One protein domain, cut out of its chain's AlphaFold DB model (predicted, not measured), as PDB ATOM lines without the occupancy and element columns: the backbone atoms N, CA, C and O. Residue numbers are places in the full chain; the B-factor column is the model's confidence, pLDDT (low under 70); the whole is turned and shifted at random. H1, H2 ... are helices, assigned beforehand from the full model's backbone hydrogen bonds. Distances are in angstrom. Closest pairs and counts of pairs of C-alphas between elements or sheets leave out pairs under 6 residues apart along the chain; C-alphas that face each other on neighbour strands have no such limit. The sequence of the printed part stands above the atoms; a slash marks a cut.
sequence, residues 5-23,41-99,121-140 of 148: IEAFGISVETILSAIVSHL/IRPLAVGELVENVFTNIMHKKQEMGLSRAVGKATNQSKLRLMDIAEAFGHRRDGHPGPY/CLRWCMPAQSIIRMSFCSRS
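This is residues 5 to 23, 41 to 99 and 121 to 140 of the 148 residues of an uncharacterized protein of Punica granatum (UniProt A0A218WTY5). Two long helices, H1 and H2, lie side by side as a pair and run the same way, and beyond the end of H2 the chain folds back through a long link, residues 72 to 84, to the short helix H3. The last helix, H4, stands by itself, with no helix touching it, and the frame is loose, with few contacts between its parts. The printed part has 98 residues with four named helices, H1, H2, H3 and H4 in order along the chain, and no named strand; the class is all helix, with 54 of the 98 residues in named elements. The whole is loose, with a radius of gyration of the C-alphas of 16.0 A, and its C-alphas span 47 by 31 by 25 A, only just elongated.

H1, residues 5 to 21, touches H2, residues 53 to 71, with 29 pairs of C-alphas within 8 A. Their closest C-alphas, those of Glu 13 and Gly 65, are 4.2 A apart. They run the same way at a shallow tilt of 31 degrees, 9.6 A from centre to centre. H3, residues 85 to 89, is close to H2 but not clearly touching it: the closest C-alphas, those of His 59 and Ala 85, are 7.7 A apart. H3 is apart from H1. H4, residues 128 to 140, is apart from H1 and H2, and only just apart from H3, with the closest C-alphas at 8.3 A. In H1, H2 and H3 every O i to N i+4 pair is within hydrogen-bond range; in H4, 7 of 9 are.

H1 begins at Ile 5, with its C-alpha at (49.195, 40.406, -36.789), and is 24.4 A long from first to last C-alpha. H2 is the longest helix, with 19 residues and 27.0 A; it begins at Val 53, with its C-alpha at (53.171, 36.908, -47.416). H3 has five residues and measures 6.1 A. H4 measures 19.8 A and ends at Ser 140, with its C-alpha at (31.296, 54.556, -56.828).

The two C-alphas farthest apart, those of Thr 74 and Pro 98, are 47.3 A apart. Residues 24 to 40 are not printed, with 40.3 A from C-alpha 23 to C-alpha 41, and residues 100 to 120 are not printed, with 10.5 A from C-alpha 99 to C-alpha 121. The link from H2 to H3, 13 residues, is long; those from H1 to H2 and from H3 to H4 run across the cuts. Residues 41 to 52 are another long stretch with no named element. The mean pLDDT of the printed part is 79.8; it is under 70 at residue 23 and residues 127 to 140, and the mean of H4 is 53.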
ATOM      1  N   ILE A   5      50.243  40.757 -35.816       92.31
ATOM      2  CA  ILE A   5      49.195  40.406 -36.789       92.31
ATOM      3  C   ILE A   5      47.812  40.412 -36.121       92.31
ATOM      4  O   ILE A   5      46.828  40.894 -36.687       92.31
ATOM      5  N   GLU A   6      47.723  39.876 -34.909       92.81
ATOM      6  CA  GLU A   6      46.499  39.864 -34.110       92.81
ATOM      7  C   GLU A   6      46.132  41.265 -33.626       92.81
ATOM      8  O   GLU A   6      44.981  41.673 -33.780       92.81
ATOM      9  N   ALA A   7      47.106  42.025 -33.120       93.94
ATOM     10  CA  ALA A   7      46.913  43.400 -32.672       93.94
ATOM     11  C   ALA A   7      46.390  44.287 -33.809       93.94
ATOM     12  O   ALA A   7      45.461  45.068 -33.610       93.94
ATOM     13  N   PHE A   8      46.931  44.125 -35.018       93.50
ATOM     14  CA  PHE A   8      46.440  44.830 -36.195       93.50
ATOM     15  C   PHE A   8      45.000  44.447 -36.545       93.50
ATOM     16  O   PHE A   8      44.172  45.329 -36.765       93.50
ATOM     17  N   GLY A   9      44.669  43.151 -36.539       92.19
ATOM     18  CA  GLY A   9      43.299  42.694 -36.788       92.19
ATOM     19  C   GLY A   9      42.289  43.262 -35.786       92.19
ATOM     20  O   GLY A   9      41.238  43.755 -36.190       92.19
ATOM     21  N   ILE A  10      42.632  43.250 -34.494       93.25
ATOM     22  CA  ILE A  10      41.814  43.839 -33.422       93.25
ATOM     23  C   ILE A  10      41.649  45.348 -33.636       93.25
ATOM     24  O   ILE A  10      40.537  45.868 -33.533       93.25
ATOM     25  N   SER A  11      42.738  46.048 -33.965       93.88
ATOM     26  CA  SER A  11      42.729  47.491 -34.225       93.88
ATOM     27  C   SER A  11      41.790  47.855 -35.378       93.88
ATOM     28  O   SER A  11      40.908  48.698 -35.210       93.88
ATOM     29  N   VAL A  12      41.900  47.162 -36.518       92.81
ATOM     30  CA  VAL A  12      41.051  47.419 -37.691       92.81
ATOM     31  C   VAL A  12      39.577  47.167 -37.382       92.81
ATOM     32  O   VAL A  12      38.742  48.020 -37.674       92.81
ATOM     33  N   GLU A  13      39.241  46.030 -36.769       92.19
ATOM     34  CA  GLU A  13      37.851  45.716 -36.415       92.19
ATOM     35  C   GLU A  13      37.260  46.771 -35.469       92.19
ATOM     36  O   GLU A  13      36.121  47.203 -35.656       92.19
ATOM     37  N   THR A  14      38.041  47.222 -34.484       91.00
ATOM     38  CA  THR A  14      37.617  48.228 -33.501       91.00
ATOM     39  C   THR A  14      37.360  49.578 -34.167       91.00
ATOM     40  O   THR A  14      36.293  50.161 -33.980       91.00
ATOM     41  N   ILE A  15      38.303  50.055 -34.985       89.69
ATOM     42  CA  ILE A  15      38.188  51.339 -35.686       89.69
ATOM     43  C   ILE A  15      37.003  51.318 -36.655       89.69
ATOM     44  O   ILE A  15      36.186  52.233 -36.636       89.69
ATOM     45  N   LEU A  16      36.857  50.267 -37.469       89.88
ATOM     46  CA  LEU A  16      35.758  50.183 -38.434       89.88
ATOM     47  C   LEU A  16      34.394  50.068 -37.746       89.88
ATOM     48  O   LEU A  16      33.441  50.710 -38.182       89.88
ATOM     49  N   SER A  17      34.302  49.318 -36.642       88.19
ATOM     50  CA  SER A  17      33.072  49.246 -35.839       88.19
ATOM     51  C   SER A  17      32.714  50.613 -35.249       88.19
ATOM     52  O   SER A  17      31.544  50.998 -35.248       88.19
ATOM     53  N   ALA A  18      33.713  51.380 -34.801       87.19
ATOM     54  CA  ALA A  18      33.508  52.739 -34.313       87.19
ATOM     55  C   ALA A  18      33.050  53.688 -35.431       87.19
ATOM     56  O   ALA A  18      32.097  54.428 -35.222       87.19
ATOM     57  N   ILE A  19      33.652  53.631 -36.627       85.50
ATOM     58  CA  ILE A  19      33.252  54.455 -37.787       85.50
ATOM     59  C   ILE A  19      31.806  54.157 -38.209       85.50
ATOM     60  O   ILE A  19      31.036  55.065 -38.509       85.50
ATOM     61  N   VAL A  20      31.412  52.883 -38.217       82.94
ATOM     62  CA  VAL A  20      30.034  52.466 -38.541       82.94
ATOM     63  C   VAL A  20      29.031  53.004 -37.527       82.94
ATOM     64  O   VAL A  20      27.900  53.333 -37.895       82.94
ATOM     65  N   SER A  21      29.451  53.080 -36.266       81.19
ATOM     66  CA  SER A  21      28.621  53.497 -35.136       81.19
ATOM     67  C   SER A  21      28.610  55.019 -34.938       81.19
ATOM     68  O   SER A  21      27.644  55.554 -34.396       81.19
ATOM     69  N   HIS A  22      29.645  55.730 -35.397       77.31
ATOM     70  CA  HIS A  22      29.840  57.164 -35.181       77.31
ATOM     71  C   HIS A  22      30.279  57.874 -36.471       77.31
ATOM     72  O   HIS A  22      31.377  57.661 -36.977       77.31
ATOM     73  N   LEU A  23      29.444  58.794 -36.966       63.47
ATOM     74  CA  LEU A  23      29.651  59.501 -38.242       63.47
ATOM     75  C   LEU A  23      30.789  60.550 -38.230       63.47
ATOM     76  O   LEU A  23      31.182  61.014 -39.294       63.47
ATOM     77  N   ILE A  41      61.298  53.736 -62.622       80.44
ATOM     78  CA  ILE A  41      60.730  54.804 -63.470       80.44
ATOM     79  C   ILE A  41      59.458  54.383 -64.215       80.44
ATOM     80  O   ILE A  41      58.835  55.197 -64.886       80.44
ATOM     81  N   ARG A  42      59.088  53.102 -64.126       81.56
ATOM     82  CA  ARG A  42      57.886  52.540 -64.742       81.56
ATOM     83  C   ARG A  42      57.157  51.635 -63.750       81.56
ATOM     84  O   ARG A  42      57.823  51.057 -62.882       81.56
ATOM     85  N   PRO A  43      55.833  51.466 -63.904       83.38
ATOM     86  CA  PRO A  43      55.107  50.414 -63.217       83.38
ATOM     87  C   PRO A  43      55.753  49.048 -63.458       83.38
ATOM     88  O   PRO A  43      56.349  48.793 -64.515       83.38
ATOM     89  N   LEU A  44      55.609  48.168 -62.476       82.94
ATOM     90  CA  LEU A  44      55.910  46.756 -62.661       82.94
ATOM     91  C   LEU A  44      54.938  46.164 -63.685       82.94
ATOM     92  O   LEU A  44      53.745  46.468 -63.669       82.94
ATOM     93  N   ALA A  45      55.463  45.335 -64.580       85.25
ATOM     94  CA  ALA A  45      54.660  44.537 -65.491       85.25
ATOM     95  C   ALA A  45      53.985  43.381 -64.736       85.25
ATOM     96  O   ALA A  45      54.411  42.987 -63.645       85.25
ATOM     97  N   VAL A  46      52.944  42.815 -65.343       81.62
ATOM     98  CA  VAL A  46      52.275  41.616 -64.822       81.62
ATOM     99  C   VAL A  46      53.311  40.494 -64.681       81.62
ATOM    100  O   VAL A  46      54.042  40.201 -65.625       81.62
ATOM    101  N   GLY A  47      53.407  39.902 -63.488       80.75
ATOM    102  CA  GLY A  47      54.403  38.875 -63.155       80.75
ATOM    103  C   GLY A  47      55.737  39.397 -62.595       80.75
ATOM    104  O   GLY A  47      56.499  38.610 -62.044       80.75
ATOM    105  N   GLU A  48      56.017  40.707 -62.653       80.94
ATOM    106  CA  GLU A  48      57.170  41.315 -61.953       80.94
ATOM    107  C   GLU A  48      56.854  41.624 -60.474       80.94
ATOM    108  O   GLU A  48      57.753  41.945 -59.685       80.94
ATOM    109  N   LEU A  49      55.576  41.556 -60.080       77.69
ATOM    110  CA  LEU A  49      55.152  41.769 -58.703       77.69
ATOM    111  C   LEU A  49      55.485  40.538 -57.853       77.69
ATOM    112  O   LEU A  49      54.856  39.491 -57.961       77.69
ATOM    113  N   VAL A  50      56.470  40.688 -56.972       76.94
ATOM    114  CA  VAL A  50      56.772  39.680 -55.953       76.94
ATOM    115  C   VAL A  50      55.751  39.803 -54.826       76.94
ATOM    116  O   VAL A  50      55.707  40.831 -54.143       76.94
ATOM    117  N   GLU A  51      54.952  38.757 -54.631       72.38
ATOM    118  CA  GLU A  51      54.007  38.682 -53.520       72.38
ATOM    119  C   GLU A  51      54.729  38.687 -52.172       72.38
ATOM    120  O   GLU A  51      55.748  38.025 -51.967       72.38
ATOM    121  N   ASN A  52      54.167  39.430 -51.219       79.25
ATOM    122  CA  ASN A  52      54.658  39.472 -49.855       79.25
ATOM    123  C   ASN A  52      53.631  38.818 -48.928       79.25
ATOM    124  O   ASN A  52      52.548  39.356 -48.703       79.25
ATOM    125  N   VAL A  53      54.011  37.680 -48.342       84.19
ATOM    126  CA  VAL A  53      53.171  36.908 -47.416       84.19
ATOM    127  C   VAL A  53      52.682  37.767 -46.248       84.19
ATOM    128  O   VAL A  53      51.518  37.675 -45.864       84.19
ATOM    129  N   PHE A  54      53.531  38.643 -45.706       84.44
ATOM    130  CA  PHE A  54      53.145  39.540 -44.619       84.44
ATOM    131  C   PHE A  54      52.085  40.548 -45.076       84.44
ATOM    132  O   PHE A  54      51.071  40.711 -44.401       84.44
ATOM    133  N   THR A  55      52.265  41.171 -46.244       82.19
ATOM    134  CA  THR A  55      51.272  42.094 -46.815       82.19
ATOM    135  C   THR A  55      49.938  41.396 -47.060       82.19
ATOM    136  O   THR A  55      48.905  41.934 -46.673       82.19
ATOM    137  N   ASN A  56      49.951  40.176 -47.601       87.00
ATOM    138  CA  ASN A  56      48.738  39.394 -47.856       87.00
ATOM    139  C   ASN A  56      48.005  39.037 -46.552       87.00
ATOM    140  O   ASN A  56      46.783  39.153 -46.467       87.00
ATOM    141  N   ILE A  57      48.742  38.657 -45.501       91.12
ATOM    142  CA  ILE A  57      48.156  38.382 -44.181       91.12
ATOM    143  C   ILE A  57      47.501  39.642 -43.605       91.12
ATOM    144  O   ILE A  57      46.378  39.577 -43.106       91.12
ATOM    145  N   MET A  58      48.183  40.786 -43.677       89.31
ATOM    146  CA  MET A  58      47.667  42.051 -43.151       89.31
ATOM    147  C   MET A  58      46.456  42.535 -43.955       89.31
ATOM    148  O   MET A  58      45.454  42.926 -43.363       89.31
ATOM    149  N   HIS A  59      46.495  42.425 -45.283       89.19
ATOM    150  CA  HIS A  59      45.363  42.741 -46.148       89.19
ATOM    151  C   HIS A  59      44.133  41.889 -45.803       89.19
ATOM    152  O   HIS A  59      43.060  42.424 -45.532       89.19
ATOM    153  N   LYS A  60      44.315  40.576 -45.625       92.81
ATOM    154  CA  LYS A  60      43.243  39.676 -45.178       92.81
ATOM    155  C   LYS A  60      42.670  40.069 -43.814       92.81
ATOM    156  O   LYS A  60      41.467  39.951 -43.585       92.81
ATOM    157  N   LYS A  61      43.495  40.568 -42.883       93.81
ATOM    158  CA  LYS A  61      42.993  41.117 -41.608       93.81
ATOM    159  C   LYS A  61      42.114  42.352 -41.820       93.81
ATOM    160  O   LYS A  61      41.145  42.503 -41.079       93.81
ATOM    161  N   GLN A  62      42.405  43.189 -42.817       91.94
ATOM    162  CA  GLN A  62      41.563  44.341 -43.160       91.94
ATOM    163  C   GLN A  62      40.204  43.907 -43.710       91.94
ATOM    164  O   GLN A  62      39.178  44.389 -43.231       91.94
ATOM    165  N   GLU A  63      40.183  42.957 -44.646       92.75
ATOM    166  CA  GLU A  63      38.944  42.400 -45.206       92.75
ATOM    167  C   GLU A  63      38.070  41.755 -44.124       92.75
ATOM    168  O   GLU A  63      36.872  42.030 -44.019       92.75
ATOM    169  N   MET A  64      38.683  40.932 -43.265       94.19
ATOM    170  CA  MET A  64      37.991  40.291 -42.147       94.19
ATOM    171  C   MET A  64      37.445  41.320 -41.153       94.19
ATOM    172  O   MET A  64      36.309  41.185 -40.697       94.19
ATOM    173  N   GLY A  65      38.237  42.345 -40.821       92.06
ATOM    174  CA  GLY A  65      37.824  43.430 -39.934       92.06
ATOM    175  C   GLY A  65      36.640  44.215 -40.495       92.06
ATOM    176  O   GLY A  65      35.690  44.480 -39.760       92.06
ATOM    177  N   LEU A  66      36.646  44.513 -41.800       91.12
ATOM    178  CA  LEU A  66      35.516  45.158 -42.469       91.12
ATOM    179  C   LEU A  66      34.263  44.284 -42.431       91.12
ATOM    180  O   LEU A  66      33.207  44.767 -42.032       91.12
ATOM    181  N   SER A  67      34.371  43.013 -42.828       91.81
ATOM    182  CA  SER A  67      33.232  42.087 -42.856       91.81
ATOM    183  C   SER A  67      32.554  41.986 -41.484       91.81
ATOM    184  O   SER A  67      31.333  42.108 -41.366       91.81
ATOM    185  N   ARG A  68      33.353  41.885 -40.413       92.69
ATOM    186  CA  ARG A  68      32.849  41.874 -39.033       92.69
ATOM    187  C   ARG A  68      32.215  43.198 -38.621       92.69
ATOM    188  O   ARG A  68      31.162  43.181 -37.993       92.69
ATOM    189  N   ALA A  69      32.833  44.331 -38.956       89.56
ATOM    190  CA  ALA A  69      32.297  45.649 -38.624       89.56
ATOM    191  C   ALA A  69      30.956  45.915 -39.327       89.56
ATOM    192  O   ALA A  69      30.026  46.411 -38.698       89.56
ATOM    193  N   VAL A  70      30.827  45.522 -40.599       88.38
ATOM    194  CA  VAL A  70      29.563  45.598 -41.350       88.38
ATOM    195  C   VAL A  70      28.500  44.694 -40.725       88.38
ATOM    196  O   VAL A  70      27.364  45.124 -40.573       88.38
ATOM    197  N   GLY A  71      28.859  43.482 -40.288       86.06
ATOM    198  CA  GLY A  71      27.930  42.592 -39.579       86.06
ATOM    199  C   GLY A  71      27.433  43.139 -38.233       86.06
ATOM    200  O   GLY A  71      26.360  42.755 -37.779       86.06
ATOM    201  N   LYS A  72      28.187  44.048 -37.602       84.38
ATOM    202  CA  LYS A  72      27.804  44.738 -36.356       84.38
ATOM    203  C   LYS A  72      27.072  46.059 -36.595       84.38
ATOM    204  O   LYS A  72      26.655  46.695 -35.629       84.38
ATOM    205  N   ALA A  73      26.934  46.498 -37.844       81.69
ATOM    206  CA  ALA A  73      26.255  47.740 -38.171       81.69
ATOM    207  C   ALA A  73      24.767  47.642 -37.808       81.69
ATOM    208  O   ALA A  73      24.019  46.889 -38.422       81.69
ATOM    209  N   THR A  74      24.322  48.421 -36.824       73.25
ATOM    210  CA  THR A  74      22.897  48.519 -36.451       73.25
ATOM    211  C   THR A  74      22.171  49.645 -37.186       73.25
ATOM    212  O   THR A  74      20.950  49.758 -37.108       73.25
ATOM    213  N   ASN A  75      22.921  50.495 -37.888       70.75
ATOM    214  CA  ASN A  75      22.438  51.708 -38.537       70.75
ATOM    215  C   ASN A  75      22.478  51.536 -40.065       70.75
ATOM    216  O   ASN A  75      23.099  50.614 -40.584       70.75
ATOM    217  N   GLN A  76      21.886  52.464 -40.819       74.50
ATOM    218  CA  GLN A  76      21.930  52.451 -42.293       74.50
ATOM    219  C   GLN A  76      23.306  52.844 -42.886       74.50
ATOM    220  O   GLN A  76      23.411  53.126 -44.083       74.50
ATOM    221  N   SER A  77      24.363  52.899 -42.066       77.00
ATOM    222  CA  SER A  77      25.712  53.263 -42.497       77.00
ATOM    223  C   SER A  77      26.297  52.184 -43.415       77.00
ATOM    224  O   SER A  77      26.226  50.988 -43.147       77.00
ATOM    225  N   LYS A  78      26.877  52.617 -44.540       80.88
ATOM    226  CA  LYS A  78      27.498  51.734 -45.534       80.88
ATOM    227  C   LYS A  78      29.005  51.940 -45.509       80.88
ATOM    228  O   LYS A  78      29.477  53.023 -45.842       80.88
ATOM    229  N   LEU A  79      29.754  50.895 -45.170       83.62
ATOM    230  CA  LEU A  79      31.196  50.861 -45.389       83.62
ATOM    231  C   LEU A  79      31.520  50.118 -46.682       83.62
ATOM    232  O   LEU A  79      30.917  49.093 -46.994       83.62
ATOM    233  N   ARG A  80      32.516  50.616 -47.413       85.81
ATOM    234  CA  ARG A  80      33.114  49.932 -48.562       85.81
ATOM    235  C   ARG A  80      34.630  49.959 -48.414       85.81
ATOM    236  O   ARG A  80      35.187  51.007 -48.093       85.81
ATOM    237  N   LEU A  81      35.285  48.825 -48.664       84.81
ATOM    238  CA  LEU A  81      36.737  48.791 -48.796       84.81
ATOM    239  C   LEU A  81      37.100  49.317 -50.177       84.81
ATOM    240  O   LEU A  81      36.691  48.757 -51.192       84.81
ATOM    241  N   MET A  82      37.871  50.394 -50.206       87.25
ATOM    242  CA  MET A  82      38.575  50.789 -51.410       87.25
ATOM    243  C   MET A  82      39.851  49.956 -51.491       87.25
ATOM    244  O   MET A  82      40.881  50.348 -50.942       87.25
ATOM    245  N   ASP A  83      39.756  48.785 -52.117       84.94
ATOM    246  CA  ASP A  83      40.918  47.928 -52.286       84.94
ATOM    247  C   ASP A  83      41.802  48.442 -53.421       84.94
ATOM    248  O   ASP A  83      41.418  48.504 -54.588       84.94
ATOM    249  N   ILE A  84      42.989  48.878 -53.031       84.38
ATOM    250  CA  ILE A  84      44.013  49.423 -53.908       84.38
ATOM    251  C   ILE A  84      45.368  48.750 -53.668       84.38
ATOM    252  O   ILE A  84      46.375  49.196 -54.214       84.38
ATOM    253  N   ALA A  85      45.419  47.699 -52.843       83.25
ATOM    254  CA  ALA A  85      46.674  47.104 -52.396       83.25
ATOM    255  C   ALA A  85      47.493  46.558 -53.578       83.25
ATOM    256  O   ALA A  85      48.673  46.883 -53.721       83.25
ATOM    257  N   GLU A  86      46.848  45.808 -54.471       83.25
ATOM    258  CA  GLU A  86      47.492  45.248 -55.661       83.25
ATOM    259  C   GLU A  86      47.882  46.337 -56.670       83.25
ATOM    260  O   GLU A  86      49.025  46.393 -57.138       83.25
ATOM    261  N   ALA A  87      46.949  47.243 -56.974       83.69
ATOM    262  CA  ALA A  87      47.174  48.324 -57.928       83.69
ATOM    263  C   ALA A  87      48.373  49.190 -57.516       83.69
ATOM    264  O   ALA A  87      49.216  49.515 -58.349       83.69
ATOM    265  N   PHE A  88      48.499  49.524 -56.230       81.75
ATOM    266  CA  PHE A  88      49.625  50.313 -55.725       81.75
ATOM    267  C   PHE A  88      50.905  49.482 -55.577       81.75
ATOM    268  O   PHE A  88      51.996  50.032 -55.732       81.75
ATOM    269  N   GLY A  89      50.806  48.162 -55.387       80.62
ATOM    270  CA  GLY A  89      51.956  47.252 -55.410       80.62
ATOM    271  C   GLY A  89      52.751  47.315 -56.723       80.62
ATOM    272  O   GLY A  89      53.985  47.257 -56.712       80.62
ATOM    273  N   HIS A  90      52.059  47.531 -57.845       82.06
ATOM    274  CA  HIS A  90      52.677  47.715 -59.161       82.06
ATOM    275  C   HIS A  90      53.337  49.089 -59.338       82.06
ATOM    276  O   HIS A  90      54.219  49.247 -60.182       82.06
ATOM    277  N   ARG A  91      52.935  50.099 -58.559       83.62
ATOM    278  CA  ARG A  91      53.225  51.512 -58.833       83.62
ATOM    279  C   ARG A  91      54.399  52.080 -58.049       83.62
ATOM    280  O   ARG A  91      54.355  53.221 -57.603       83.62
ATOM    281  N   ARG A  92      55.485  51.312 -57.915       79.75
ATOM    282  CA  ARG A  92      56.714  51.760 -57.221       79.75
ATOM    283  C   ARG A  92      57.341  53.013 -57.853       79.75
ATOM    284  O   ARG A  92      58.086  53.716 -57.181       79.75
ATOM    285  N   ASP A  93      57.017  53.287 -59.117       80.56
ATOM    286  CA  ASP A  93      57.392  54.482 -59.879       80.56
ATOM    287  C   ASP A  93      56.794  55.785 -59.342       80.56
ATOM    288  O   ASP A  93      57.311  56.861 -59.623       80.56
ATOM    289  N   GLY A  94      55.703  55.717 -58.577       79.56
ATOM    290  CA  GLY A  94      55.053  56.922 -58.067       79.56
ATOM    291  C   GLY A  94      55.636  57.457 -56.764       79.56
ATOM    292  O   GLY A  94      55.098  58.431 -56.241       79.56
ATOM    293  N   HIS A  95      56.666  56.831 -56.194       82.19
ATOM    294  CA  HIS A  95      57.266  57.285 -54.941       82.19
ATOM    295  C   HIS A  95      58.220  58.475 -55.157       82.19
ATOM    296  O   HIS A  95      58.955  58.491 -56.144       82.19
ATOM    297  N   PRO A  96      58.294  59.437 -54.215       79.00
ATOM    298  CA  PRO A  96      59.254  60.538 -54.287       79.00
ATOM    299  C   PRO A  96      60.716  60.093 -54.247       79.00
ATOM    300  O   PRO A  96      61.580  60.814 -54.739       79.00
ATOM    301  N   GLY A  97      61.030  58.942 -53.642       78.62
ATOM    302  CA  GLY A  97      62.402  58.446 -53.554       78.62
ATOM    303  C   GLY A  97      63.342  59.501 -52.943       78.62
ATOM    304  O   GLY A  97      63.090  59.947 -51.819       78.62
ATOM    305  N   PRO A  98      64.416  59.927 -53.636       74.00
ATOM    306  CA  PRO A  98      65.358  60.925 -53.124       74.00
ATOM    307  C   PRO A  98      64.844  62.374 -53.203       74.00
ATOM    308  O   PRO A  98      65.491  63.268 -52.661       74.00
ATOM    309  N   TYR A  99      63.706  62.621 -53.858       71.81
ATOM    310  CA  TYR A  99      63.187  63.964 -54.152       71.81
ATOM    311  C   TYR A  99      62.290  64.531 -53.044       71.81
ATOM    312  O   TYR A  99      61.609  65.534 -53.229       71.81
ATOM    313  N   CYS A 121      59.847  55.975 -49.869       76.50
ATOM    314  CA  CYS A 121      59.124  54.925 -50.591       76.50
ATOM    315  C   CYS A 121      57.795  54.560 -49.918       76.50
ATOM    316  O   CYS A 121      57.274  53.469 -50.119       76.50
ATOM    317  N   LEU A 122      57.268  55.451 -49.075       76.44
ATOM    318  CA  LEU A 122      55.964  55.282 -48.429       76.44
ATOM    319  C   LEU A 122      54.933  56.259 -48.977       76.44
ATOM    320  O   LEU A 122      53.779  55.899 -49.182       76.44
ATOM    321  N   ARG A 123      55.348  57.510 -49.188       79.50
ATOM    322  CA  ARG A 123      54.467  58.548 -49.726       79.50
ATOM    323  C   ARG A 123      54.522  58.537 -51.246       79.50
ATOM    324  O   ARG A 123      55.340  57.845 -51.848       79.50
ATOM    325  N   TRP A 124      53.640  59.312 -51.856       79.38
ATOM    326  CA  TRP A 124      53.406  59.296 -53.293       79.38
ATOM    327  C   TRP A 124      53.541  60.692 -53.893       79.38
ATOM    328  O   TRP A 124      53.118  61.678 -53.287       79.38
ATOM    329  N   CYS A 125      54.111  60.771 -55.092       79.25
ATOM    330  CA  CYS A 125      54.140  61.979 -55.899       79.25
ATOM    331  C   CYS A 125      52.726  62.339 -56.380       79.25
ATOM    332  O   CYS A 125      51.982  61.504 -56.906       79.25
ATOM    333  N   MET A 126      52.381  63.619 -56.251       80.19
ATOM    334  CA  MET A 126      51.228  64.220 -56.923       80.19
ATOM    335  C   MET A 126      51.626  64.607 -58.361       80.19
ATOM    336  O   MET A 126      52.770  65.006 -58.563       80.19
ATOM    337  N   PRO A 127      50.729  64.519 -59.364       69.44
ATOM    338  CA  PRO A 127      49.309  64.167 -59.262       69.44
ATOM    339  C   PRO A 127      49.011  62.668 -59.470       69.44
ATOM    340  O   PRO A 127      47.862  62.250 -59.382       69.44
ATOM    341  N   ALA A 128      50.018  61.849 -59.774       65.38
ATOM    342  CA  ALA A 128      49.824  60.545 -60.409       65.38
ATOM    343  C   ALA A 128      48.926  59.565 -59.627       65.38
ATOM    344  O   ALA A 128      48.060  58.920 -60.217       65.38
ATOM    345  N   GLN A 129      49.112  59.431 -58.314       62.16
ATOM    346  CA  GLN A 129      48.443  58.366 -57.552       62.16
ATOM    347  C   GLN A 129      47.219  58.807 -56.759       62.16
ATOM    348  O   GLN A 129      46.274  58.040 -56.570       62.16
ATOM    349  N   SER A 130      47.204  60.065 -56.339       57.75
ATOM    350  CA  SER A 130      46.010  60.684 -55.774       57.75
ATOM    351  C   SER A 130      44.861  60.711 -56.775       57.75
ATOM    352  O   SER A 130      43.720  60.505 -56.369       57.75
ATOM    353  N   ILE A 131      45.146  60.868 -58.075       57.53
ATOM    354  CA  ILE A 131      44.125  60.772 -59.123       57.53
ATOM    355  C   ILE A 131      43.477  59.386 -59.126       57.53
ATOM    356  O   ILE A 131      42.256  59.320 -59.107       57.53
ATOM    357  N   ILE A 132      44.239  58.286 -59.068       60.78
ATOM    358  CA  ILE A 132      43.659  56.928 -59.025       60.78
ATOM    359  C   ILE A 132      42.731  56.782 -57.813       60.78
ATOM    360  O   ILE A 132      41.600  56.309 -57.947       60.78
ATOM    361  N   ARG A 133      43.164  57.270 -56.642       59.06
ATOM    362  CA  ARG A 133      42.340  57.273 -55.425       59.06
ATOM    363  C   ARG A 133      41.038  58.072 -55.600       59.06
ATOM    364  O   ARG A 133      39.982  57.662 -55.126       59.06
ATOM    365  N   MET A 134      41.085  59.194 -56.309       54.53
ATOM    366  CA  MET A 134      39.932  60.076 -56.508       54.53
ATOM    367  C   MET A 134      38.991  59.592 -57.626       54.53
ATOM    368  O   MET A 134      37.767  59.698 -57.505       54.53
ATOM    369  N   SER A 135      39.533  58.993 -58.690       57.53
ATOM    370  CA  SER A 135      38.770  58.439 -59.814       57.53
ATOM    371  C   SER A 135      37.941  57.218 -59.411       57.53
ATOM    372  O   SER A 135      36.804  57.085 -59.858       57.53
ATOM    373  N   PHE A 136      38.461  56.357 -58.530       50.41
ATOM    374  CA  PHE A 136      37.693  55.235 -57.977       50.41
ATOM    375  C   PHE A 136      36.562  55.706 -57.048       50.41
ATOM    376  O   PHE A 136      35.461  55.159 -57.103       50.41
ATOM    377  N   CYS A 137      36.793  56.758 -56.255       44.34
ATOM    378  CA  CYS A 137      35.752  57.378 -55.430       44.34
ATOM    379  C   CYS A 137      34.637  58.011 -56.285       44.34
ATOM    380  O   CYS A 137      33.458  57.898 -55.966       44.34
ATOM    381  N   SER A 138      34.989  58.613 -57.426       34.00
ATOM    382  CA  SER A 138      34.004  59.235 -58.323       34.00
ATOM    383  C   SER A 138      33.135  58.207 -59.063       34.00
ATOM    384  O   SER A 138      31.958  58.458 -59.294       34.00
ATOM    385  N   ARG A 139      33.677  57.025 -59.403       40.03
ATOM    386  CA  ARG A 139      32.901  55.948 -60.052       40.03
ATOM    387  C   ARG A 139      31.902  55.270 -59.108       40.03
ATOM    388  O   ARG A 139      30.851  54.835 -59.563       40.03
ATOM    389  N   SER A 140      32.184  55.207 -57.805       40.94
ATOM    390  CA  SER A 140      31.296  54.556 -56.828       40.94
ATOM    391  C   SER A 140      30.066  55.391 -56.440       40.94
ATOM    392  O   SER A 140      29.130  54.850 -55.849       40.94
TER     393      SER A 140